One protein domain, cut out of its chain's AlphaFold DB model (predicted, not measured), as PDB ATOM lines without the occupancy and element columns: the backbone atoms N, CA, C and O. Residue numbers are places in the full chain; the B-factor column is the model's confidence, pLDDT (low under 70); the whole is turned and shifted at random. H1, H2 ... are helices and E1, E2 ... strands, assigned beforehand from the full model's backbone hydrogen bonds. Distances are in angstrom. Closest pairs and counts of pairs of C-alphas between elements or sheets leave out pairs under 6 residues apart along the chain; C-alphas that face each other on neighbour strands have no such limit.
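Overview. This is residues 35 to 206 of the 577 residues of an uncharacterized protein of Armatimonadetes bacterium (UniProt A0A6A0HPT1). A long, strongly twisted sheet of eight strands is partly face to face with a smaller sheet of five: the smaller one covers the half with E10, E9 and E8, while E3, E4 and E5 reach past it. Helix H1 lies over the other face at the E9 and E8 end, and short H2 only grazes the large sheet. The orders are E3 - E4 - E5 - E6 - E13 - E10 - E9 - E8 and E1 - E2 - E7 - E12 - E11, both all antiparallel. The printed part has 172 residues with thirteen named strands followed by two named helices; it is mostly strand, though under half of the residues are in named elements. It is compact, with a radius of gyration of the C-alphas of 15.0 A and spans of 44 by 33 by 30 A.

Along the chain. The large sheet holds E3, residues 57 to 62, E4, 65 to 69, E5, 79 to 83, E6, 88 to 93 and 16.5 A long, E13, 169 to 174 and 16.5 A, E10, 139 to 143, E9, 127 to 131, and E8, 108 to 110. The other holds E1, 36 to 39, E2, 47 to 49, E7, 98 to 102, E12, 158 to 163 and 17.4 A, and E11, 150 to 155. H1 is residues 187 to 198, 16.2 A, and H2 is 201 to 204. E1 begins at C-alpha 36 (-2.647, 12.554, 22.151); H2 ends at C-alpha 204 (1.805, 0.803, 6.720).

Arrangement. In the large sheet E3 E4 E5 E6 and E8 E9 E10 are meanders, each strand the antiparallel neighbour of the one before. N 59 and O 67 of the hairpin E3 and E4 are 3.0 A apart, within hydrogen-bond range, as are N 91 of E6 and O 171 of E13 at 2.8 A. H1 and this sheet make two layers, a helix on one face, at a height over the sheet of 9.8 A; the closest C-alphas of E8 and H1, Thr 110 and Ala 194, are 6.4 A apart. In H1 every O i to N i+4 pair is within hydrogen-bond range; H2 is too short for one. In the five-strand sheet, N 161 of E12 and O 99 of E7 are 2.8 A apart. Between the sheets, the closest C-alphas of E8 and E11, Leu 109 and Ala 152, are 7.3 A apart.

Size, cuts and confidence. The C-alphas farthest apart, Asp 55 and Ala 188, are 45.2 A apart. The printed part has no cut. The links E8 to E9 and E13 to H1 are long. The mean pLDDT of the printed part is 91.5; residue 53 is under 70.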
ATOM      1  N   THR A  35      -6.770  13.344  22.435       91.62
ATOM      2  CA  THR A  35      -5.935  14.537  22.253       91.62
ATOM      3  C   THR A  35      -4.458  14.211  22.069       91.62
ATOM      4  O   THR A  35      -3.673  15.115  21.782       91.62
ATOM      5  N   TYR A  36      -4.051  12.947  22.215       95.00
ATOM      6  CA  TYR A  36      -2.647  12.554  22.151       95.00
ATOM      7  C   TYR A  36      -2.450  11.075  21.818       95.00
ATOM      8  O   TYR A  36      -3.364  10.263  21.920       95.00
ATOM      9  N   PHE A  37      -1.216  10.716  21.492       96.62
ATOM     10  CA  PHE A  37      -0.735   9.341  21.496       96.62
ATOM     11  C   PHE A  37       0.685   9.279  22.063       96.62
ATOM     12  O   PHE A  37       1.417  10.269  22.038       96.62
ATOM     13  N   ARG A  38       1.083   8.121  22.587       96.12
ATOM     14  CA  ARG A  38       2.401   7.892  23.185       96.12
ATOM     15  C   ARG A  38       2.894   6.485  22.833       96.12
ATOM     16  O   ARG A  38       2.288   5.515  23.280       96.12
ATOM     17  N   PRO A  39       3.978   6.341  22.055       93.06
ATOM     18  CA  PRO A  39       4.585   5.035  21.810       93.06
ATOM     19  C   PRO A  39       5.168   4.435  23.095       93.06
ATOM     20  O   PRO A  39       5.698   5.174  23.923       93.06
ATOM     21  N   PHE A  40       5.130   3.110  23.233       89.38
ATOM     22  CA  PHE A  40       5.661   2.406  24.412       89.38
ATOM     23  C   PHE A  40       7.182   2.211  24.415       89.38
ATOM     24  O   PHE A  40       7.736   1.741  25.405       89.38
ATOM     25  N   ALA A  41       7.861   2.561  23.325       87.12
ATOM     26  CA  ALA A  41       9.306   2.421  23.208       87.12
ATOM     27  C   ALA A  41      10.081   3.369  24.146       87.12
ATOM     28  O   ALA A  41       9.586   4.423  24.554       87.12
ATOM     29  N   GLU A  42      11.340   3.032  24.426       87.06
ATOM     30  CA  GLU A  42      12.258   3.841  25.238       87.06
ATOM     31  C   GLU A  42      12.390   5.278  24.698       87.06
ATOM     32  O   GLU A  42      12.617   5.493  23.508       87.06
ATOM     33  N   GLY A  43      12.240   6.295  25.548       86.75
ATOM     34  CA  GLY A  43      12.254   7.692  25.092       86.75
ATOM     35  C   GLY A  43      10.989   8.122  24.329       86.75
ATOM     36  O   GLY A  43      10.953   9.221  23.772       86.75
ATOM     37  N   GLY A  44       9.945   7.287  24.305       89.69
ATOM     38  CA  GLY A  44       8.616   7.643  23.821       89.69
ATOM     39  C   GLY A  44       8.007   8.778  24.643       89.69
ATOM     40  O   GLY A  44       7.880   8.695  25.863       89.69
ATOM     41  N   VAL A  45       7.618   9.853  23.962       92.25
ATOM     42  CA  VAL A  45       6.959  11.021  24.563       92.25
ATOM     43  C   VAL A  45       5.516  11.117  24.085       92.25
ATOM     44  O   VAL A  45       5.179  10.632  23.004       92.25
ATOM     45  N   ALA A  46       4.660  11.762  24.877       95.19
ATOM     46  CA  ALA A  46       3.308  12.077  24.437       95.19
ATOM     47  C   ALA A  46       3.352  13.100  23.289       95.19
ATOM     48  O   ALA A  46       3.928  14.182  23.425       95.19
ATOM     49  N   ILE A  47       2.723  12.749  22.170       95.94
ATOM     50  CA  ILE A  47       2.530  13.604  21.003       95.94
ATOM     51  C   ILE A  47       1.054  13.987  20.957       95.94
ATOM     52  O   ILE A  47       0.183  13.130  20.815       95.94
ATOM     53  N   ARG A  48       0.768  15.277  21.102       95.12
ATOM     54  CA  ARG A  48      -0.579  15.843  21.102       95.12
ATOM     55  C   ARG A  48      -1.006  16.230  19.694       95.12
ATOM     56  O   ARG A  48      -0.191  16.728  18.913       95.12
ATOM     57  N   PHE A  49      -2.283  16.040  19.387       92.62
ATOM     58  CA  PHE A  49      -2.903  16.646  18.207       92.62
ATOM     59  C   PHE A  49      -3.022  18.166  18.398       92.62
ATOM     60  O   PHE A  49      -2.776  18.641  19.501       92.62
ATOM     61  N   GLY A  50      -3.347  18.909  17.333       85.12
ATOM     62  CA  GLY A  50      -3.348  20.378  17.269       85.12
ATOM     63  C   GLY A  50      -4.075  21.112  18.406       85.12
ATOM     64  O   GLY A  50      -3.612  21.166  19.542       85.12
ATOM     65  N   THR A  51      -5.171  21.797  18.099       81.38
ATOM     66  CA  THR A  51      -5.981  22.444  19.140       81.38
ATOM     67  C   THR A  51      -6.791  21.389  19.887       81.38
ATOM     68  O   THR A  51      -7.331  20.471  19.267       81.38
ATOM     69  N   GLU A  52      -6.900  21.516  21.209       74.69
ATOM     70  CA  GLU A  52      -7.671  20.577  22.022       74.69
ATOM     71  C   GLU A  52      -9.118  20.472  21.518       74.69
ATOM     72  O   GLU A  52      -9.842  21.465  21.404       74.69
ATOM     73  N   THR A  53      -9.522  19.252  21.175       69.38
ATOM     74  CA  THR A  53     -10.863  18.946  20.693       69.38
ATOM     75  C   THR A  53     -11.787  18.662  21.874       69.38
ATOM     76  O   THR A  53     -11.463  17.885  22.770       69.38
ATOM     77  N   LYS A  54     -12.960  19.301  21.870       74.06
ATOM     78  CA  LYS A  54     -14.044  19.047  22.828       74.06
ATOM     79  C   LYS A  54     -15.094  18.126  22.200       74.06
ATOM     80  O   LYS A  54     -15.069  17.880  20.993       74.06
ATOM     81  N   ASP A  55     -16.017  17.646  23.026       80.75
ATOM     82  CA  ASP A  55     -17.214  16.911  22.601       80.75
ATOM     83  C   ASP A  55     -16.895  15.589  21.878       80.75
ATOM     84  O   ASP A  55     -17.186  15.395  20.694       80.75
ATOM     85  N   VAL A  56     -16.262  14.661  22.602       82.69
ATOM     86  CA  VAL A  56     -15.963  13.312  22.098       82.69
ATOM     87  C   VAL A  56     -17.242  12.473  22.077       82.69
ATOM     88  O   VAL A  56     -17.884  12.276  23.105       82.69
ATOM     89  N   SER A  57     -17.591  11.938  20.909       85.38
ATOM     90  CA  SER A  57     -18.747  11.055  20.713       85.38
ATOM     91  C   SER A  57     -18.323   9.685  20.191       85.38
ATOM     92  O   SER A  57     -17.376   9.553  19.412       85.38
ATOM     93  N   PHE A  58     -19.022   8.643  20.634       82.06
ATOM     94  CA  PHE A  58     -18.767   7.261  20.230       82.06
ATOM     95  C   PHE A  58     -19.495   6.943  18.929       82.06
ATOM     96  O   PHE A  58     -20.651   7.322  18.759       82.06
ATOM     97  N   GLN A  59     -18.834   6.217  18.029       82.31
ATOM     98  CA  GLN A  59     -19.457   5.791  16.773       82.31
ATOM     99  C   GLN A  59     -19.553   4.281  16.603       82.31
ATOM    100  O   GLN A  59     -20.457   3.801  15.928       82.31
ATOM    101  N   GLY A  60     -18.632   3.532  17.200       81.50
ATOM    102  CA  GLY A  60     -18.655   2.077  17.160       81.50
ATOM    103  C   GLY A  60     -17.537   1.492  18.004       81.50
ATOM    104  O   GLY A  60     -16.459   2.084  18.104       81.50
ATOM    105  N   VAL A  61     -17.816   0.342  18.613       87.81
ATOM    106  CA  VAL A  61     -16.891  -0.403  19.466       87.81
ATOM    107  C   VAL A  61     -17.027  -1.890  19.161       87.81
ATOM    108  O   VAL A  61     -18.133  -2.411  19.047       87.81
ATOM    109  N   SER A  62     -15.887  -2.555  19.053       89.56
ATOM    110  CA  SER A  62     -15.735  -3.990  19.247       89.56
ATOM    111  C   SER A  62     -14.431  -4.243  20.006       89.56
ATOM    112  O   SER A  62     -13.605  -3.341  20.109       89.56
ATOM    113  N   ARG A  63     -14.151  -5.468  20.458       91.25
ATOM    114  CA  ARG A  63     -12.847  -5.802  21.069       91.25
ATOM    115  C   ARG A  63     -11.637  -5.576  20.150       91.25
ATOM    116  O   ARG A  63     -10.503  -5.560  20.625       91.25
ATOM    117  N   TYR A  64     -11.876  -5.433  18.846       92.75
ATOM    118  CA  TYR A  64     -10.850  -5.231  17.823       92.75
ATOM    119  C   TYR A  64     -10.711  -3.765  17.401       92.75
ATOM    120  O   TYR A  64      -9.730  -3.406  16.746       92.75
ATOM    121  N   PHE A  65     -11.693  -2.919  17.719       90.94
ATOM    122  CA  PHE A  65     -11.811  -1.600  17.115       90.94
ATOM    123  C   PHE A  65     -12.611  -0.610  17.959       90.94
ATOM    124  O   PHE A  65     -13.639  -0.950  18.536       90.94
ATOM    125  N   LYS A  66     -12.225   0.665  17.904       91.81
ATOM    126  CA  LYS A  66     -13.060   1.769  18.384       91.81
ATOM    127  C   LYS A  66     -12.965   2.973  17.465       91.81
ATOM    128  O   LYS A  66     -11.869   3.413  17.134       91.81
ATOM    129  N   ALA A  67     -14.111   3.556  17.125       92.00
ATOM    130  CA  ALA A  67     -14.183   4.859  16.474       92.00
ATOM    131  C   ALA A  67     -14.783   5.903  17.407       92.00
ATOM    132  O   ALA A  67     -15.869   5.711  17.966       92.00
ATOM    133  N   ILE A  68     -14.100   7.040  17.503       91.75
ATOM    134  CA  ILE A  68     -14.619   8.242  18.150       91.75
ATOM    135  C   ILE A  68     -14.602   9.410  17.177       91.75
ATOM    136  O   ILE A  68     -13.678   9.548  16.377       91.75
ATOM    137  N   SER A  69     -15.615  10.257  17.279       91.69
ATOM    138  CA  SER A  69     -15.696  11.524  16.566       91.69
ATOM    139  C   SER A  69     -15.543  12.673  17.537       91.69
ATOM    140  O   SER A  69     -15.917  12.580  18.704       91.69
ATOM    141  N   MET A  70     -14.979  13.759  17.038       90.25
ATOM    142  CA  MET A  70     -14.657  14.947  17.807       90.25
ATOM    143  C   MET A  70     -15.129  16.174  17.050       90.25
ATOM    144  O   MET A  70     -15.212  16.170  15.816       90.25
ATOM    145  N   ARG A  71     -15.422  17.246  17.785       86.56
ATOM    146  CA  ARG A  71     -15.745  18.518  17.152       86.56
ATOM    147  C   ARG A  71     -14.555  19.000  16.310       86.56
ATOM    148  O   ARG A  71     -13.423  18.948  16.796       86.56
ATOM    149  N   PRO A  72     -14.782  19.493  15.077       83.31
ATOM    150  CA  PRO A  72     -13.708  20.030  14.256       83.31
ATOM    151  C   PRO A  72     -12.954  21.156  14.958       83.31
ATOM    152  O   PRO A  72     -13.564  22.094  15.473       83.31
ATOM    153  N   ALA A  73     -11.627  21.060  14.943       84.94
ATOM    154  CA  ALA A  73     -10.722  22.106  15.384       84.94
ATOM    155  C   ALA A  73      -9.518  22.180  14.425       84.94
ATOM    156  O   ALA A  73      -9.109  21.144  13.889       84.94
ATOM    157  N   PRO A  74      -8.935  23.372  14.194       84.81
ATOM    158  CA  PRO A  74      -7.836  23.534  13.243       84.81
ATOM    159  C   PRO A  74      -6.639  22.631  13.558       84.81
ATOM    160  O   PRO A  74      -6.155  22.597  14.692       84.81
ATOM    161  N   GLY A  75      -6.149  21.909  12.545       84.56
ATOM    162  CA  GLY A  75      -5.012  20.993  12.678       84.56
ATOM    163  C   GLY A  75      -5.258  19.776  13.578       84.56
ATOM    164  O   GLY A  75      -4.313  19.035  13.858       84.56
ATOM    165  N   SER A  76      -6.492  19.561  14.030       90.56
ATOM    166  CA  SER A  76      -6.877  18.423  14.857       90.56
ATOM    167  C   SER A  76      -7.735  17.436  14.073       90.56
ATOM    168  O   SER A  76      -8.457  17.818  13.147       90.56
ATOM    169  N   PRO A  77      -7.666  16.145  14.424       93.38
ATOM    170  CA  PRO A  77      -8.524  15.151  13.813       93.38
ATOM    171  C   PRO A  77      -9.995  15.384  14.178       93.38
ATOM    172  O   PRO A  77     -10.320  15.814  15.280       93.38
ATOM    173  N   ILE A  78     -10.886  15.059  13.245       93.31
ATOM    174  CA  ILE A  78     -12.342  15.026  13.454       93.31
ATOM    175  C   ILE A  78     -12.831  13.634  13.855       93.31
ATOM    176  O   ILE A  78     -13.911  13.493  14.423       93.31
ATOM    177  N   ARG A  79     -12.041  12.598  13.561       94.50
ATOM    178  CA  ARG A  79     -12.325  11.212  13.925       94.50
ATOM    179  C   ARG A  79     -11.024  10.478  14.223       94.50
ATOM    180  O   ARG A  79     -10.028  10.672  13.526       94.50
ATOM    181  N   LEU A  80     -11.049   9.622  15.237       94.38
ATOM    182  CA  LEU A  80      -9.987   8.667  15.544       94.38
ATOM    183  C   LEU A  80     -10.540   7.254  15.426       94.38
ATOM    184  O   LEU A  80     -11.650   6.969  15.877       94.38
ATOM    185  N   ALA A  81      -9.745   6.382  14.823       94.56
ATOM    186  CA  ALA A  81     -10.051   4.980  14.624       94.56
ATOM    187  C   ALA A  81      -8.925   4.150  15.256       94.56
ATOM    188  O   ALA A  81      -7.815   4.076  14.725       94.56
ATOM    189  N   TYR A  82      -9.205   3.585  16.428       93.69
ATOM    190  CA  TYR A  82      -8.314   2.699  17.167       93.69
ATOM    191  C   TYR A  82      -8.452   1.286  16.610       93.69
ATOM    192  O   TYR A  82      -9.561   0.765  16.505       93.69
ATOM    193  N   GLU A  83      -7.332   0.671  16.244       90.31
ATOM    194  CA  GLU A  83      -7.308  -0.574  15.482       90.31
ATOM    195  C   GLU A  83      -6.420  -1.598  16.205       90.31
ATOM    196  O   GLU A  83      -5.200  -1.592  16.049       90.31
ATOM    197  N   ALA A  84      -7.019  -2.481  17.011       91.88
ATOM    198  CA  ALA A  84      -6.264  -3.436  17.825       91.88
ATOM    199  C   ALA A  84      -5.539  -4.490  16.979       91.88
ATOM    200  O   ALA A  84      -4.542  -5.028  17.415       91.88
ATOM    201  N   THR A  85      -5.999  -4.775  15.764       93.00
ATOM    202  CA  THR A  85      -5.359  -5.712  14.822       93.00
ATOM    203  C   THR A  85      -4.269  -5.054  13.966       93.00
ATOM    204  O   THR A  85      -3.671  -5.712  13.112       93.00
ATOM    205  N   GLY A  86      -4.026  -3.750  14.143       89.62
ATOM    206  CA  GLY A  86      -3.102  -2.950  13.344       89.62
ATOM    207  C   GLY A  86      -1.815  -2.553  14.072       89.62
ATOM    208  O   GLY A  86      -1.597  -2.843  15.244       89.62
ATOM    209  N   LEU A  87      -0.951  -1.831  13.353       86.38
ATOM    210  CA  LEU A  87       0.335  -1.308  13.847       86.38
ATOM    211  C   LEU A  87       0.227   0.105  14.474       86.38
ATOM    212  O   LEU A  87       1.220   0.830  14.555       86.38
ATOM    213  N   GLY A  88      -0.984   0.550  14.812       91.94
ATOM    214  CA  GLY A  88      -1.267   1.893  15.322       91.94
ATOM    215  C   GLY A  88      -2.728   2.279  15.105       91.94
ATOM    216  O   GLY A  88      -3.603   1.425  15.172       91.94
ATOM    217  N   PHE A  89      -2.993   3.555  14.824       95.69
ATOM    218  CA  PHE A  89      -4.353   4.093  14.710       95.69
ATOM    219  C   PHE A  89      -4.494   5.091  13.557       95.69
ATOM    220  O   PHE A  89      -3.517   5.673  13.071       95.69
ATOM    221  N   SER A  90      -5.713   5.267  13.074       96.56
ATOM    222  CA  SER A  90      -6.002   6.143  11.938       96.56
ATOM    223  C   SER A  90      -6.738   7.396  12.401       96.56
ATOM    224  O   SER A  90      -7.532   7.353  13.340       96.56
ATOM    225  N   VAL A  91      -6.465   8.518  11.744       96.00
ATOM    226  CA  VAL A  91      -7.048   9.823  12.058       96.00
ATOM    227  C   VAL A  91      -7.675  10.420  10.807       96.00
ATOM    228  O   VAL A  91      -7.077  10.377   9.735       96.00
ATOM    229  N   GLU A  92      -8.879  10.964  10.917       95.94
ATOM    230  CA  GLU A  92      -9.534  11.689   9.829       95.94
ATOM    231  C   GLU A  92      -9.369  13.190  10.062       95.94
ATOM    232  O   GLU A  92      -9.689  13.689  11.141       95.94
ATOM    233  N   CYS A  93      -8.881  13.912   9.058       94.38
ATOM    234  CA  CYS A  93      -8.617  15.348   9.116       94.38
ATOM    235  C   CYS A  93      -9.476  16.099   8.091       94.38
ATOM    236  O   CYS A  93      -9.796  15.562   7.027       94.38
ATOM    237  N   ARG A  94      -9.811  17.361   8.395       91.25
ATOM    238  CA  ARG A  94     -10.425  18.305   7.440       91.25
ATOM    239  C   ARG A  94      -9.516  19.492   7.124       91.25
ATOM    240  O   ARG A  94      -9.373  19.847   5.963       91.25
ATOM    241  N   ASP A  95      -8.837  20.028   8.134       88.88
ATOM    242  CA  ASP A  95      -8.046  21.260   8.005       88.88
ATOM    243  C   ASP A  95      -6.548  21.017   8.227       88.88
ATOM    244  O   ASP A  95      -5.841  21.851   8.793       88.88
ATOM    245  N   GLY A  96      -6.047  19.854   7.802       92.62
ATOM    246  CA  GLY A  96      -4.663  19.459   8.060       92.62
ATOM    247  C   GLY A  96      -4.469  18.642   9.335       92.62
ATOM    248  O   GLY A  96      -5.409  18.356  10.078       92.62
ATOM    249  N   LEU A  97      -3.216  18.255   9.566       95.38
ATOM    250  CA  LEU A  97      -2.778  17.525  10.753       95.38
ATOM    251  C   LEU A  97      -1.640  18.298  11.413       95.38
ATOM    252  O   LEU A  97      -0.641  18.602  10.761       95.38
ATOM    253  N   THR A  98      -1.782  18.558  12.708       96.81
ATOM    254  CA  THR A  98      -0.748  19.140  13.559       96.81
ATOM    255  C   THR A  98      -0.444  18.183  14.701       96.81
ATOM    256  O   THR A  98      -1.344  17.733  15.406       96.81
ATOM    257  N   LEU A  99       0.839  17.897  14.887       96.81
ATOM    258  CA  LEU A  99       1.393  17.080  15.956       96.81
ATOM    259  C   LEU A  99       2.348  17.941  16.780       96.81
ATOM    260  O   LEU A  99       3.216  18.610  16.223       96.81
ATOM    261  N   THR A 100       2.218  17.921  18.098       95.69
ATOM    262  CA  THR A 100       3.103  18.655  19.008       95.69
ATOM    263  C   THR A 100       3.650  17.726  20.073       95.69
ATOM    264  O   THR A 100       2.947  16.844  20.550       95.69
ATOM    265  N   GLY A 101       4.910  17.892  20.448       93.75
ATOM    266  CA  GLY A 101       5.532  17.049  21.464       93.75
ATOM    267  C   GLY A 101       6.688  17.756  22.151       93.75
ATOM    268  O   GLY A 101       7.187  18.773  21.669       93.75
ATOM    269  N   SER A 102       7.107  17.213  23.291       90.62
ATOM    270  CA  SER A 102       8.243  17.721  24.057       90.62
ATOM    271  C   SER A 102       9.570  17.101  23.598       90.62
ATOM    272  O   SER A 102       9.632  15.984  23.066       90.62
ATOM    273  N   GLY A 103      10.671  17.821  23.807       83.06
ATOM    274  CA  GLY A 103      12.016  17.308  23.539       83.06
ATOM    275  C   GLY A 103      13.047  18.380  23.214       83.06
ATOM    276  O   GLY A 103      12.724  19.554  23.103       83.06
ATOM    277  N   VAL A 104      14.297  17.944  23.036       78.31
ATOM    278  CA  VAL A 104      15.463  18.818  22.803       78.31
ATOM    279  C   VAL A 104      15.414  19.497  21.423       78.31
ATOM    280  O   VAL A 104      15.949  20.594  21.227       78.31
ATOM    281  N   GLY A 105      14.725  18.881  20.458       84.69
ATOM    282  CA  GLY A 105      14.527  19.473  19.144       84.69
ATOM    283  C   GLY A 105      13.473  18.778  18.273       84.69
ATOM    284  O   GLY A 105      13.011  17.678  18.592       84.69
ATOM    285  N   PRO A 106      13.077  19.440  17.173       92.62
ATOM    286  CA  PRO A 106      12.175  18.890  16.164       92.62
ATOM    287  C   PRO A 106      12.745  17.673  15.427       92.62
ATOM    288  O   PRO A 106      13.962  17.578  15.263       92.62
ATOM    289  N   PRO A 107      11.873  16.756  14.963       95.00
ATOM    290  CA  PRO A 107      12.302  15.590  14.207       95.00
ATOM    291  C   PRO A 107      12.854  15.961  12.829       95.00
ATOM    292  O   PRO A 107      12.392  16.908  12.190       95.00
ATOM    293  N   THR A 108      13.771  15.135  12.336       96.00
ATOM    294  CA  THR A 108      14.117  15.061  10.915       96.00
ATOM    295  C   THR A 108      13.013  14.309  10.177       96.00
ATOM    296  O   THR A 108      12.573  13.240  10.617       96.00
ATOM    297  N   LEU A 109      12.575  14.866   9.050       97.50
ATOM    298  CA  LEU A 109      11.524  14.294   8.214       97.50
ATOM    299  C   LEU A 109      12.159  13.495   7.077       97.50
ATOM    300  O   LEU A 109      12.896  14.058   6.271       97.50
ATOM    301  N   THR A 110      11.874  12.195   7.018       96.69
ATOM    302  CA  THR A 110      12.464  11.257   6.047       96.69
ATOM    303  C   THR A 110      11.373  10.582   5.222       96.69
ATOM    304  O   THR A 110      10.373  10.137   5.779       96.69
ATOM    305  N   TRP A 111      11.550  10.481   3.910       95.94
ATOM    306  CA  TRP A 111      10.671   9.730   3.003       95.94
ATOM    307  C   TRP A 111      11.512   8.826   2.093       95.94
ATOM    308  O   TRP A 111      12.701   8.649   2.344       95.94
ATOM    309  N   ALA A 112      10.901   8.222   1.070       92.88
ATOM    310  CA  ALA A 112      11.550   7.224   0.216       92.88
ATOM    311  C   ALA A 112      12.893   7.693  -0.369       92.88
ATOM    312  O   ALA A 112      13.873   6.956  -0.316       92.88
ATOM    313  N   ASP A 113      12.933   8.926  -0.877       91.12
ATOM    314  CA  ASP A 113      14.036   9.386  -1.725       91.12
ATOM    315  C   ASP A 113      14.980  10.367  -1.019       91.12
ATOM    316  O   ASP A 113      16.062  10.653  -1.528       91.12
ATOM    317  N   ALA A 114      14.578  10.933   0.125       94.56
ATOM    318  CA  ALA A 114      15.350  11.975   0.799       94.56
ATOM    319  C   ALA A 114      14.907  12.232   2.250       94.56
ATOM    320  O   ALA A 114      13.933  11.676   2.763       94.56
ATOM    321  N   SER A 115      15.661  13.109   2.913       95.69
ATOM    322  CA  SER A 115      15.380  13.623   4.251       95.69
ATOM    323  C   SER A 115      15.604  15.131   4.304       95.69
ATOM    324  O   SER A 115      16.539  15.631   3.677       95.69
ATOM    325  N   VAL A 116      14.812  15.849   5.099       95.75
ATOM    326  CA  VAL A 116      15.003  17.285   5.351       95.75
ATOM    327  C   VAL A 116      15.152  17.572   6.834       95.75
ATOM    328  O   VAL A 116      14.477  16.989   7.686       95.75
ATOM    329  N   ARG A 117      16.049  18.514   7.127       91.88
ATOM    330  CA  ARG A 117      16.232  19.061   8.470       91.88
ATOM    331  C   ARG A 117      15.003  19.878   8.901       91.88
ATOM    332  O   ARG A 117      14.267  20.372   8.043       91.88
ATOM    333  N   PRO A 118      14.825  20.097  10.211       93.25
ATOM    334  CA  PRO A 118      13.788  20.982  10.721       93.25
ATOM    335  C   PRO A 118      13.796  22.375  10.074       93.25
ATOM    336  O   PRO A 118      14.852  22.918   9.748       93.25
ATOM    337  N   GLY A 119      12.607  22.954   9.908       94.69
ATOM    338  CA  GLY A 119      12.361  24.246   9.269       94.69
ATOM    339  C   GLY A 119      12.168  24.182   7.751       94.69
ATOM    340  O   GLY A 119      11.737  25.169   7.164       94.69
ATOM    341  N   LEU A 120      12.444  23.040   7.111       96.38
ATOM    342  CA  LEU A 120      12.209  22.838   5.681       96.38
ATOM    343  C   LEU A 120      11.018  21.893   5.449       96.38
ATOM    344  O   LEU A 120      10.899  20.885   6.152       96.38
ATOM    345  N   PRO A 121      10.131  22.196   4.484       97.06
ATOM    346  CA  PRO A 121       9.016  21.321   4.149       97.06
ATOM    347  C   PRO A 121       9.474  20.108   3.325       97.06
ATOM    348  O   PRO A 121      10.374  20.214   2.491       97.06
ATOM    349  N   THR A 122       8.813  18.965   3.505       97.75
ATOM    350  CA  THR A 122       8.890  17.848   2.551       97.75
ATOM    351  C   THR A 122       8.081  18.179   1.288       97.75
ATOM    352  O   THR A 122       7.128  18.967   1.359       97.75
ATOM    353  N   PRO A 123       8.376  17.544   0.137       97.19
ATOM    354  CA  PRO A 123       7.439  17.519  -0.982       97.19
ATOM    355  C   PRO A 123       6.131  16.804  -0.599       97.19
ATOM    356  O   PRO A 123       6.043  16.147   0.444       97.19
ATOM    357  N   ASP A 124       5.112  16.915  -1.456       97.56
ATOM    358  CA  ASP A 124       3.859  16.175  -1.294       97.56
ATOM    359  C   ASP A 124       4.110  14.679  -1.555       97.56
ATOM    360  O   ASP A 124       4.232  14.238  -2.697       97.56
ATOM    361  N   VAL A 125       4.194  13.890  -0.481       97.31
ATOM    362  CA  VAL A 125       4.505  12.450  -0.520       97.31
ATOM    363  C   VAL A 125       3.427  11.635   0.185       97.31
ATOM    364  O   VAL A 125       2.638  12.155   0.971       97.31
ATOM    365  N   LYS A 126       3.360  10.330  -0.107       97.00
ATOM    366  CA  LYS A 126       2.379   9.431   0.528       97.00
ATOM    367  C   LYS A 126       2.691   9.153   1.995       97.00
ATOM    368  O   LYS A 126       1.790   8.776   2.736       97.00
ATOM    369  N   TRP A 127       3.944   9.291   2.413       97.69
ATOM    370  CA  TRP A 127       4.349   9.026   3.785       97.69
ATOM    371  C   TRP A 127       5.627   9.762   4.160       97.69
ATOM    372  O   TRP A 127       6.466  10.046   3.306       97.69
ATOM    373  N   VAL A 128       5.770  10.022   5.456       98.06
ATOM    374  CA  VAL A 128       6.957  10.605   6.079       98.06
ATOM    375  C   VAL A 128       7.217   9.886   7.401       98.06
ATOM    376  O   VAL A 128       6.285   9.586   8.148       98.06
ATOM    377  N   VAL A 129       8.482   9.619   7.705       96.94
ATOM    378  CA  VAL A 129       8.941   9.129   9.004       96.94
ATOM    379  C   VAL A 129       9.612  10.262   9.763       96.94
ATOM    380  O   VAL A 129      10.503  10.939   9.252       96.94
ATOM    381  N   LEU A 130       9.175  10.446  11.001       96.44
ATOM    382  CA  LEU A 130       9.743  11.366  11.968       96.44
ATOM    383  C   LEU A 130      10.819  10.605  12.743       96.44
ATOM    384  O   LEU A 130      10.538   9.558  13.330       96.44
ATOM    385  N   THR A 131      12.039  11.131  12.733       94.62
ATOM    386  CA  THR A 131      13.198  10.569  13.443       94.62
ATOM    387  C   THR A 131      13.879  11.644  14.274       94.62
ATOM    388  O   THR A 131      13.804  12.825  13.937       94.62
ATOM    389  N   TRP A 132      14.548  11.248  15.353       92.44
ATOM    390  CA  TRP A 132      15.269  12.163  16.235       92.44
ATOM    391  C   TRP A 132      16.748  11.759  16.336       92.44
ATOM    392  O   TRP A 132      17.064  10.574  16.189       92.44
ATOM    393  N   PRO A 133      17.653  12.725  16.589       88.56
ATOM    394  CA  PRO A 133      19.047  12.421  16.914       88.56
ATOM    395  C   PRO A 133      19.151  11.569  18.184       88.56
ATOM    396  O   PRO A 133      19.847  10.554  18.216       88.56
ATOM    397  N   ASP A 134      18.384  11.938  19.212       87.88
ATOM    398  CA  ASP A 134      18.278  11.176  20.453       87.88
ATOM    399  C   ASP A 134      17.520   9.866  20.230       87.88
ATOM    400  O   ASP A 134      16.614   9.787  19.397       87.88
ATOM    401  N   LYS A 135      17.846   8.848  21.031       89.12
ATOM    402  CA  LYS A 135      17.197   7.535  20.989       89.12
ATOM    403  C   LYS A 135      15.700   7.661  21.305       89.12
ATOM    404  O   LYS A 135      15.318   7.831  22.461       89.12
ATOM    405  N   ARG A 136      14.857   7.591  20.270       90.38
ATOM    406  CA  ARG A 136      13.390   7.710  20.356       90.38
ATOM    407  C   ARG A 136      12.692   6.792  19.346       90.38
ATOM    408  O   ARG A 136      13.292   6.450  18.325       90.38
ATOM    409  N   PRO A 137      11.425   6.412  19.581       90.62
ATOM    410  CA  PRO A 137      10.642   5.668  18.601       90.62
ATOM    411  C   PRO A 137      10.421   6.491  17.327       90.62
ATOM    412  O   PRO A 137       9.853   7.585  17.408       90.62
ATOM    413  N   PRO A 138      10.791   5.978  16.141       92.62
ATOM    414  CA  PRO A 138      10.392   6.592  14.882       92.62
ATOM    415  C   PRO A 138       8.871   6.562  14.722       92.62
ATOM    416  O   PRO A 138       8.227   5.565  15.056       92.62
ATOM    417  N   ILE A 139       8.293   7.625  14.160       95.19
ATOM    418  CA  ILE A 139       6.848   7.709  13.894       95.19
ATOM    419  C   ILE A 139       6.616   7.793  12.397       95.19
ATOM    420  O   ILE A 139       7.126   8.690  11.737       95.19
ATOM    421  N   PHE A 140       5.817   6.882  11.861       95.88
ATOM    422  CA  PHE A 140       5.356   6.925  10.482       95.88
ATOM    423  C   PHE A 140       4.031   7.683  10.405       95.88
ATOM    424  O   PHE A 140       3.073   7.334  11.100       95.88
ATOM    425  N   VAL A 141       3.975   8.681   9.527       97.94
ATOM    426  CA  VAL A 141       2.762   9.411   9.152       97.94
ATOM    427  C   VAL A 141       2.486   9.127   7.681       97.94
ATOM    428  O   VAL A 141       3.236   9.552   6.805       97.94
ATOM    429  N   GLY A 142       1.417   8.382   7.408       97.44
ATOM    430  CA  GLY A 142       0.994   8.030   6.053       97.44
ATOM    431  C   GLY A 142      -0.296   8.729   5.651       97.44
ATOM    432  O   GLY A 142      -1.281   8.660   6.380       97.44
ATOM    433  N   PHE A 143      -0.331   9.340   4.475       97.12
ATOM    434  CA  PHE A 143      -1.509  10.011   3.935       97.12
ATOM    435  C   PHE A 143      -2.267   9.068   3.002       97.12
ATOM    436  O   PHE A 143      -1.850   8.797   1.876       97.12
ATOM    437  N   ALA A 144      -3.378   8.521   3.497       93.44
ATOM    438  CA  ALA A 144      -4.133   7.473   2.816       93.44
ATOM    439  C   ALA A 144      -4.924   7.984   1.606       93.44
ATOM    440  O   ALA A 144      -5.159   7.226   0.669       93.44
ATOM    441  N   THR A 145      -5.371   9.241   1.646       92.75
ATOM    442  CA  THR A 145      -6.288   9.805   0.649       92.75
ATOM    443  C   THR A 145      -5.538  10.469  -0.500       92.75
ATOM    444  O   THR A 145      -5.859  10.238  -1.663       92.75
ATOM    445  N   ARG A 146      -4.529  11.288  -0.190       94.75
ATOM    446  CA  ARG A 146      -3.687  11.972  -1.181       94.75
ATOM    447  C   ARG A 146      -2.311  12.304  -0.595       94.75
ATOM    448  O   ARG A 146      -2.239  12.499   0.614       94.75
ATOM    449  N   PRO A 147      -1.244  12.412  -1.404       96.69
ATOM    450  CA  PRO A 147       0.052  12.891  -0.929       96.69
ATOM    451  C   PRO A 147      -0.039  14.272  -0.264       96.69
ATOM    452  O   PRO A 147      -0.844  15.109  -0.678       96.69
ATOM    453  N   CYS A 148       0.780  14.508   0.761       96.75
ATOM    454  CA  CYS A 148       0.835  15.780   1.481       96.75
ATOM    455  C   CYS A 148       2.231  16.016   2.068       96.75
ATOM    456  O   CYS A 148       2.880  15.078   2.530       96.75
ATOM    457  N   GLY A 149       2.700  17.262   2.030       97.19
ATOM    458  CA  GLY A 149       3.946  17.664   2.666       97.19
ATOM    459  C   GLY A 149       3.801  17.918   4.168       97.19
ATOM    460  O   GLY A 149       2.746  18.331   4.655       97.19
ATOM    461  N   LEU A 150       4.893  17.721   4.904       98.19
ATOM    462  CA  LEU A 150       5.031  18.055   6.320       98.19
ATOM    463  C   LEU A 150       6.169  19.054   6.526       98.19
ATOM    464  O   LEU A 150       7.156  19.044   5.797       98.19
ATOM    465  N   ILE A 151       6.058  19.881   7.560       98.19
ATOM    466  CA  ILE A 151       7.152  20.717   8.062       98.19
ATOM    467  C   ILE A 151       7.291  20.511   9.569       98.19
ATOM    468  O   ILE A 151       6.290  20.461  10.285       98.19
ATOM    469  N   ALA A 152       8.531  20.367  10.037       97.50
ATOM    470  CA  ALA A 152       8.869  20.231  11.450       97.50
ATOM    471  C   ALA A 152       9.520  21.522  11.956       97.50
ATOM    472  O   ALA A 152      10.529  21.962  11.418       97.50
ATOM    473  N   GLU A 153       8.959  22.118  12.999       96.62
ATOM    474  CA  GLU A 153       9.358  23.407  13.561       96.62
ATOM    475  C   GLU A 153       9.719  23.238  15.041       96.62
ATOM    476  O   GLU A 153       9.116  22.432  15.758       96.62
ATOM    477  N   ARG A 154      10.706  24.008  15.509       94.69
ATOM    478  CA  ARG A 154      11.026  24.117  16.937       94.69
ATOM    479  C   ARG A 154       9.972  24.993  17.619       94.69
ATOM    480  O   ARG A 154       9.529  25.984  17.047       94.69
ATOM    481  N   THR A 155       9.604  24.634  18.841       92.44
ATOM    482  CA  THR A 155       8.790  25.463  19.741       92.44
ATOM    483  C   THR A 155       9.530  25.663  21.062       92.44
ATOM    484  O   THR A 155      10.499  24.951  21.334       92.44
ATOM    485  N   ASP A 156       9.062  26.591  21.899       85.00
ATOM    486  CA  ASP A 156       9.715  26.960  23.169       85.00
ATOM    487  C   ASP A 156       9.894  25.783  24.150       85.00
ATOM    488  O   ASP A 156      10.763  25.825  25.014       85.00
ATOM    489  N   GLY A 157       9.115  24.702  23.996       82.88
ATOM    490  CA  GLY A 157       9.187  23.496  24.833       82.88
ATOM    491  C   GLY A 157       9.372  22.179  24.068       82.88
ATOM    492  O   GLY A 157       9.241  21.104  24.658       82.88
ATOM    493  N   GLY A 158       9.630  22.227  22.757       92.75
ATOM    494  CA  GLY A 158       9.794  21.016  21.957       92.75
ATOM    495  C   GLY A 158       9.632  21.229  20.461       92.75
ATOM    496  O   GLY A 158      10.422  21.931  19.825       92.75
ATOM    497  N   PHE A 159       8.639  20.556  19.880       95.00
ATOM    498  CA  PHE A 159       8.438  20.543  18.439       95.00
ATOM    499  C   PHE A 159       6.976  20.619  18.019       95.00
ATOM    500  O   PHE A 159       6.059  20.225  18.744       95.00
ATOM    501  N   ARG A 160       6.783  21.076  16.783       96.38
ATOM    502  CA  ARG A 160       5.521  21.035  16.052       96.38
ATOM    503  C   ARG A 160       5.770  20.461  14.663       96.38
ATOM    504  O   ARG A 160       6.615  20.967  13.938       96.38
ATOM    505  N   VAL A 161       5.030  19.429  14.280       97.44
ATOM    506  CA  VAL A 161       4.970  18.926  12.904       97.44
ATOM    507  C   VAL A 161       3.588  19.233  12.358       97.44
ATOM    508  O   VAL A 161       2.598  18.874  12.986       97.44
ATOM    509  N   LYS A 162       3.498  19.904  11.212       97.25
ATOM    510  CA  LYS A 162       2.213  20.250  10.592       97.25
ATOM    511  C   LYS A 162       2.224  19.988   9.093       97.25
ATOM    512  O   LYS A 162       3.283  20.027   8.465       97.25
ATOM    513  N   THR A 163       1.052  19.744   8.522       97.56
ATOM    514  CA  THR A 163       0.875  19.678   7.066       97.56
ATOM    515  C   THR A 163       1.168  21.029   6.418       97.56
ATOM    516  O   THR A 163       0.772  22.070   6.938       97.56
ATOM    517  N   THR A 164       1.848  21.026   5.271       96.31
ATOM    518  CA  THR A 164       2.222  22.252   4.537       96.31
ATOM    519  C   THR A 164       1.041  22.885   3.799       96.31
ATOM    520  O   THR A 164       1.057  24.079   3.512       96.31
ATOM    521  N   LYS A 165       0.008  22.089   3.507       93.50
ATOM    522  CA  LYS A 165      -1.257  22.489   2.879       93.50
ATOM    523  C   LYS A 165      -2.430  21.892   3.672       93.50
ATOM    524  O   LYS A 165      -2.224  20.894   4.367       93.50
ATOM    525  N   PRO A 166      -3.659  22.430   3.554       91.44
ATOM    526  CA  PRO A 166      -4.840  21.794   4.136       91.44
ATOM    527  C   PRO A 166      -4.973  20.341   3.660       91.44
ATOM    528  O   PRO A 166      -4.927  20.066   2.458       91.44
ATOM    529  N   TYR A 167      -5.135  19.398   4.587       93.88
ATOM    530  CA  TYR A 167      -5.323  17.979   4.283       93.88
ATOM    531  C   TYR A 167      -6.719  17.527   4.711       93.88
ATOM    532  O   TYR A 167      -7.065  17.609   5.890       93.88
ATOM    533  N   VAL A 168      -7.481  17.025   3.736       95.19
ATOM    534  CA  VAL A 168      -8.792  16.397   3.925       95.19
ATOM    535  C   VAL A 168      -8.639  14.907   3.640       95.19
ATOM    536  O   VAL A 168      -8.229  14.534   2.538       95.19
ATOM    537  N   GLY A 169      -8.967  14.066   4.616       95.50
ATOM    538  CA  GLY A 169      -8.934  12.613   4.474       95.50
ATOM    539  C   GLY A 169      -8.269  11.896   5.642       95.50
ATOM    540  O   GLY A 169      -8.050  12.466   6.710       95.50
ATOM    541  N   TRP A 170      -7.940  10.623   5.430       96.44
ATOM    542  CA  TRP A 170      -7.378   9.759   6.468       96.44
ATOM    543  C   TRP A 170      -5.854   9.830   6.492       96.44
ATOM    544  O   TRP A 170      -5.202   9.629   5.467       96.44
ATOM    545  N   ALA A 171      -5.271  10.077   7.657       96.50
ATOM    546  CA  ALA A 171      -3.857   9.876   7.930       96.50
ATOM    547  C   ALA A 171      -3.674   8.681   8.877       96.50
ATOM    548  O   ALA A 171      -4.525   8.381   9.712       96.50
ATOM    549  N   ARG A 172      -2.566   7.961   8.727       96.62
ATOM    550  CA  ARG A 172      -2.235   6.780   9.524       96.62
ATOM    551  C   ARG A 172      -0.995   7.054  10.339       96.62
ATOM    552  O   ARG A 172       0.042   7.392   9.774       96.62
ATOM    553  N   ILE A 173      -1.116   6.868  11.647       96.75
ATOM    554  CA  ILE A 173      -0.012   7.004  12.589       96.75
ATOM    555  C   ILE A 173       0.393   5.598  13.011       96.75
ATOM    556  O   ILE A 173      -0.444   4.804  13.454       96.75
ATOM    557  N   ARG A 174       1.659   5.252  12.772       93.44
ATOM    558  CA  ARG A 174       2.214   3.910  12.990       93.44
ATOM    559  C   ARG A 174       3.623   4.010  13.567       93.44
ATOM    560  O   ARG A 174       4.314   5.004  13.360       93.44
ATOM    561  N   THR A 175       4.075   2.948  14.219       89.50
ATOM    562  CA  THR A 175       5.470   2.781  14.657       89.50
ATOM    563  C   THR A 175       6.165   1.779  13.729       89.50
ATOM    564  O   THR A 175       6.000   0.566  13.906       89.50
ATOM    565  N   PRO A 176       6.937   2.238  12.726       87.56
ATOM    566  CA  PRO A 176       7.547   1.377  11.715       87.56
ATOM    567  C   PRO A 176       8.689   0.507  12.255       87.56
ATOM    568  O   PRO A 176       9.341  -0.146  11.456       87.56
ATOM    569  N   TYR A 177       8.934   0.494  13.570       84.69
ATOM    570  CA  TYR A 177       9.892  -0.388  14.248       84.69
ATOM    571  C   TYR A 177       9.276  -1.106  15.460       84.69
ATOM    572  O   TYR A 177       9.979  -1.676  16.287       84.69
ATOM    573  N   GLY A 178       7.943  -1.114  15.576       84.69
ATOM    574  CA  GLY A 178       7.270  -1.686  16.743       84.69
ATOM    575  C   GLY A 178       7.562  -0.879  18.012       84.69
ATOM    576  O   GLY A 178       7.297   0.319  18.040       84.69
ATOM    577  N   ASN A 179       8.107  -1.543  19.034       83.88
ATOM    578  CA  ASN A 179       8.437  -0.956  20.340       83.88
ATOM    579  C   ASN A 179       9.913  -0.552  20.474       83.88
ATOM    580  O   ASN A 179      10.387  -0.315  21.584       83.88
ATOM    581  N   ASP A 180      10.631  -0.464  19.356       86.25
ATOM    582  CA  ASP A 180      12.046  -0.121  19.353       86.25
ATOM    583  C   ASP A 180      12.281   1.364  19.099       86.25
ATOM    584  O   ASP A 180      11.579   2.022  18.324       86.25
ATOM    585  N   SER A 181      13.340   1.862  19.727       88.00
ATOM    586  CA  SER A 181      13.810   3.233  19.581       88.00
ATOM    587  C   SER A 181      15.098   3.275  18.787       88.00
ATOM    588  O   SER A 181      15.992   2.454  18.987       88.00
ATOM    589  N   LEU A 182      15.212   4.275  17.918       87.69
ATOM    590  CA  LEU A 182      16.397   4.512  17.107       87.69
ATOM    591  C   LEU A 182      17.023   5.847  17.487       87.69
ATOM    592  O   LEU A 182      16.321   6.823  17.743       87.69
ATOM    593  N   SER A 183      18.351   5.887  17.492       84.62
ATOM    594  CA  SER A 183      19.113   7.133  17.445       84.62
ATOM    595  C   SER A 183      19.609   7.294  16.015       84.62
ATOM    596  O   SER A 183      20.312   6.423  15.501       84.62
ATOM    597  N   VAL A 184      19.186   8.365  15.345       85.62
ATOM    598  CA  VAL A 184      19.477   8.571  13.923       85.62
ATOM    599  C   VAL A 184      20.401   9.771  13.771       85.62
ATOM    600  O   VAL A 184      19.959  10.918  13.722       85.62
ATOM    601  N   ASN A 185      21.702   9.486  13.680       84.81
ATOM    602  CA  ASN A 185      22.750  10.493  13.535       84.81
ATOM    603  C   ASN A 185      23.385  10.412  12.140       84.81
ATOM    604  O   ASN A 185      24.061   9.443  11.800       84.81
ATOM    605  N   GLY A 186      23.186  11.458  11.337       88.25
ATOM    606  CA  GLY A 186      23.807  11.605  10.019       88.25
ATOM    607  C   GLY A 186      23.039  10.968   8.854       88.25
ATOM    608  O   GLY A 186      22.053  10.251   9.019       88.25
ATOM    609  N   ALA A 187      23.509  11.260   7.638       88.31
ATOM    610  CA  ALA A 187      22.819  10.918   6.392       88.31
ATOM    611  C   ALA A 187      22.729   9.405   6.129       88.31
ATOM    612  O   ALA A 187      21.707   8.935   5.637       88.31
ATOM    613  N   ALA A 188      23.760   8.631   6.488       89.12
ATOM    614  CA  ALA A 188      23.765   7.181   6.283       89.12
ATOM    615  C   ALA A 188      22.662   6.478   7.094       89.12
ATOM    616  O   ALA A 188      21.941   5.639   6.557       89.12
ATOM    617  N   ALA A 189      22.481   6.868   8.361       89.81
ATOM    618  CA  ALA A 189      21.430   6.324   9.219       89.81
ATOM    619  C   ALA A 189      20.027   6.700   8.706       89.81
ATOM    620  O   ALA A 189      19.134   5.856   8.667       89.81
ATOM    621  N   LEU A 190      19.842   7.940   8.235       92.44
ATOM    622  CA  LEU A 190      18.588   8.377   7.604       92.44
ATOM    623  C   LEU A 190      18.288   7.585   6.323       92.44
ATOM    624  O   LEU A 190      17.154   7.154   6.121       92.44
ATOM    625  N   GLY A 191      19.304   7.332   5.492       91.44
ATOM    626  CA  GLY A 191      19.182   6.506   4.289       91.44
ATOM    627  C   GLY A 191      18.771   5.063   4.598       91.44
ATOM    628  O   GLY A 191      17.891   4.518   3.931       91.44
ATOM    629  N   GLN A 192      19.328   4.465   5.656       90.44
ATOM    630  CA  GLN A 192      18.913   3.136   6.122       90.44
ATOM    631  C   GLN A 192      17.448   3.123   6.570       90.44
ATOM    632  O   GLN A 192      16.697   2.235   6.166       90.44
ATOM    633  N   VAL A 193      17.017   4.134   7.334       90.62
ATOM    634  CA  VAL A 193      15.614   4.270   7.759       90.62
ATOM    635  C   VAL A 193      14.685   4.390   6.552       90.62
ATOM    636  O   VAL A 193      13.660   3.705   6.501       90.62
ATOM    637  N   ALA A 194      15.039   5.224   5.570       92.69
ATOM    638  CA  ALA A 194      14.267   5.396   4.342       92.69
ATOM    639  C   ALA A 194      14.123   4.073   3.577       92.69
ATOM    640  O   ALA A 194      13.008   3.688   3.216       92.69
ATOM    641  N   GLN A 195      15.221   3.335   3.392       91.25
ATOM    642  CA  GLN A 195      15.235   2.050   2.690       91.25
ATOM    643  C   GLN A 195      14.388   0.994   3.415       91.25
ATOM    644  O   GLN A 195      13.551   0.319   2.807       91.25
ATOM    645  N   GLN A 196      14.573   0.872   4.729       89.44
ATOM    646  CA  GLN A 196      13.855  -0.085   5.564       89.44
ATOM    647  C   GLN A 196      12.351   0.189   5.579       89.44
ATOM    648  O   GLN A 196      11.560  -0.730   5.347       89.44
ATOM    649  N   VAL A 197      11.940   1.443   5.788       90.94
ATOM    650  CA  VAL A 197      10.520   1.816   5.806       90.94
ATOM    651  C   VAL A 197       9.904   1.668   4.418       90.94
ATOM    652  O   VAL A 197       8.793   1.151   4.316       90.94
ATOM    653  N   SER A 198      10.614   2.029   3.346       92.19
ATOM    654  CA  SER A 198      10.115   1.883   1.969       92.19
ATOM    655  C   SER A 198       9.708   0.441   1.650       92.19
ATOM    656  O   SER A 198       8.646   0.221   1.072       92.19
ATOM    657  N   SER A 199      10.472  -0.552   2.125       89.19
ATOM    658  CA  SER A 199      10.168  -1.983   1.932       89.19
ATOM    659  C   SER A 199       8.858  -2.461   2.594       89.19
ATOM    660  O   SER A 199       8.327  -3.536   2.283       89.19
ATOM    661  N   ILE A 200       8.320  -1.670   3.529       87.50
ATOM    662  CA  ILE A 200       7.088  -1.960   4.274       87.50
ATOM    663  C   ILE A 200       6.026  -0.856   4.135       87.50
ATOM    664  O   ILE A 200       4.934  -0.996   4.688       87.50
ATOM    665  N   ALA A 201       6.301   0.219   3.391       90.75
ATOM    666  CA  ALA A 201       5.472   1.420   3.356       90.75
ATOM    667  C   ALA A 201       4.055   1.136   2.851       90.75
ATOM    668  O   ALA A 201       3.088   1.604   3.446       90.75
ATOM    669  N   GLU A 202       3.904   0.311   1.811       89.38
ATOM    670  CA  GLU A 202       2.578  -0.068   1.306       89.38
ATOM    671  C   GLU A 202       1.717  -0.754   2.368       89.38
ATOM    672  O   GLU A 202       0.513  -0.524   2.426       89.38
ATOM    673  N   ARG A 203       2.332  -1.556   3.245       86.88
ATOM    674  CA  ARG A 203       1.635  -2.222   4.351       86.88
ATOM    675  C   ARG A 203       1.230  -1.220   5.430       86.88
ATOM    676  O   ARG A 203       0.099  -1.256   5.898       86.88
ATOM    677  N   LEU A 204       2.110  -0.279   5.773       89.81
ATOM    678  CA  LEU A 204       1.805   0.803   6.720       89.81
ATOM    679  C   LEU A 204       0.726   1.770   6.188       89.81
ATOM    680  O   LEU A 204      -0.004   2.384   6.968       89.81
ATOM    681  N   LEU A 205       0.603   1.873   4.862       92.50
ATOM    682  CA  LEU A 205      -0.425   2.620   4.137       92.50
ATOM    683  C   LEU A 205      -1.700   1.810   3.858       92.50
ATOM    684  O   LEU A 205      -2.546   2.272   3.090       92.50
ATOM    685  N   ARG A 206      -1.901   0.634   4.447       90.00
ATOM    686  CA  ARG A 206      -3.195  -0.062   4.386       90.00
ATOM    687  C   ARG A 206      -4.007   0.201   5.659       90.00
ATOM    688  O   ARG A 206      -3.428   0.516   6.702       90.00
TER     689      ARG A 206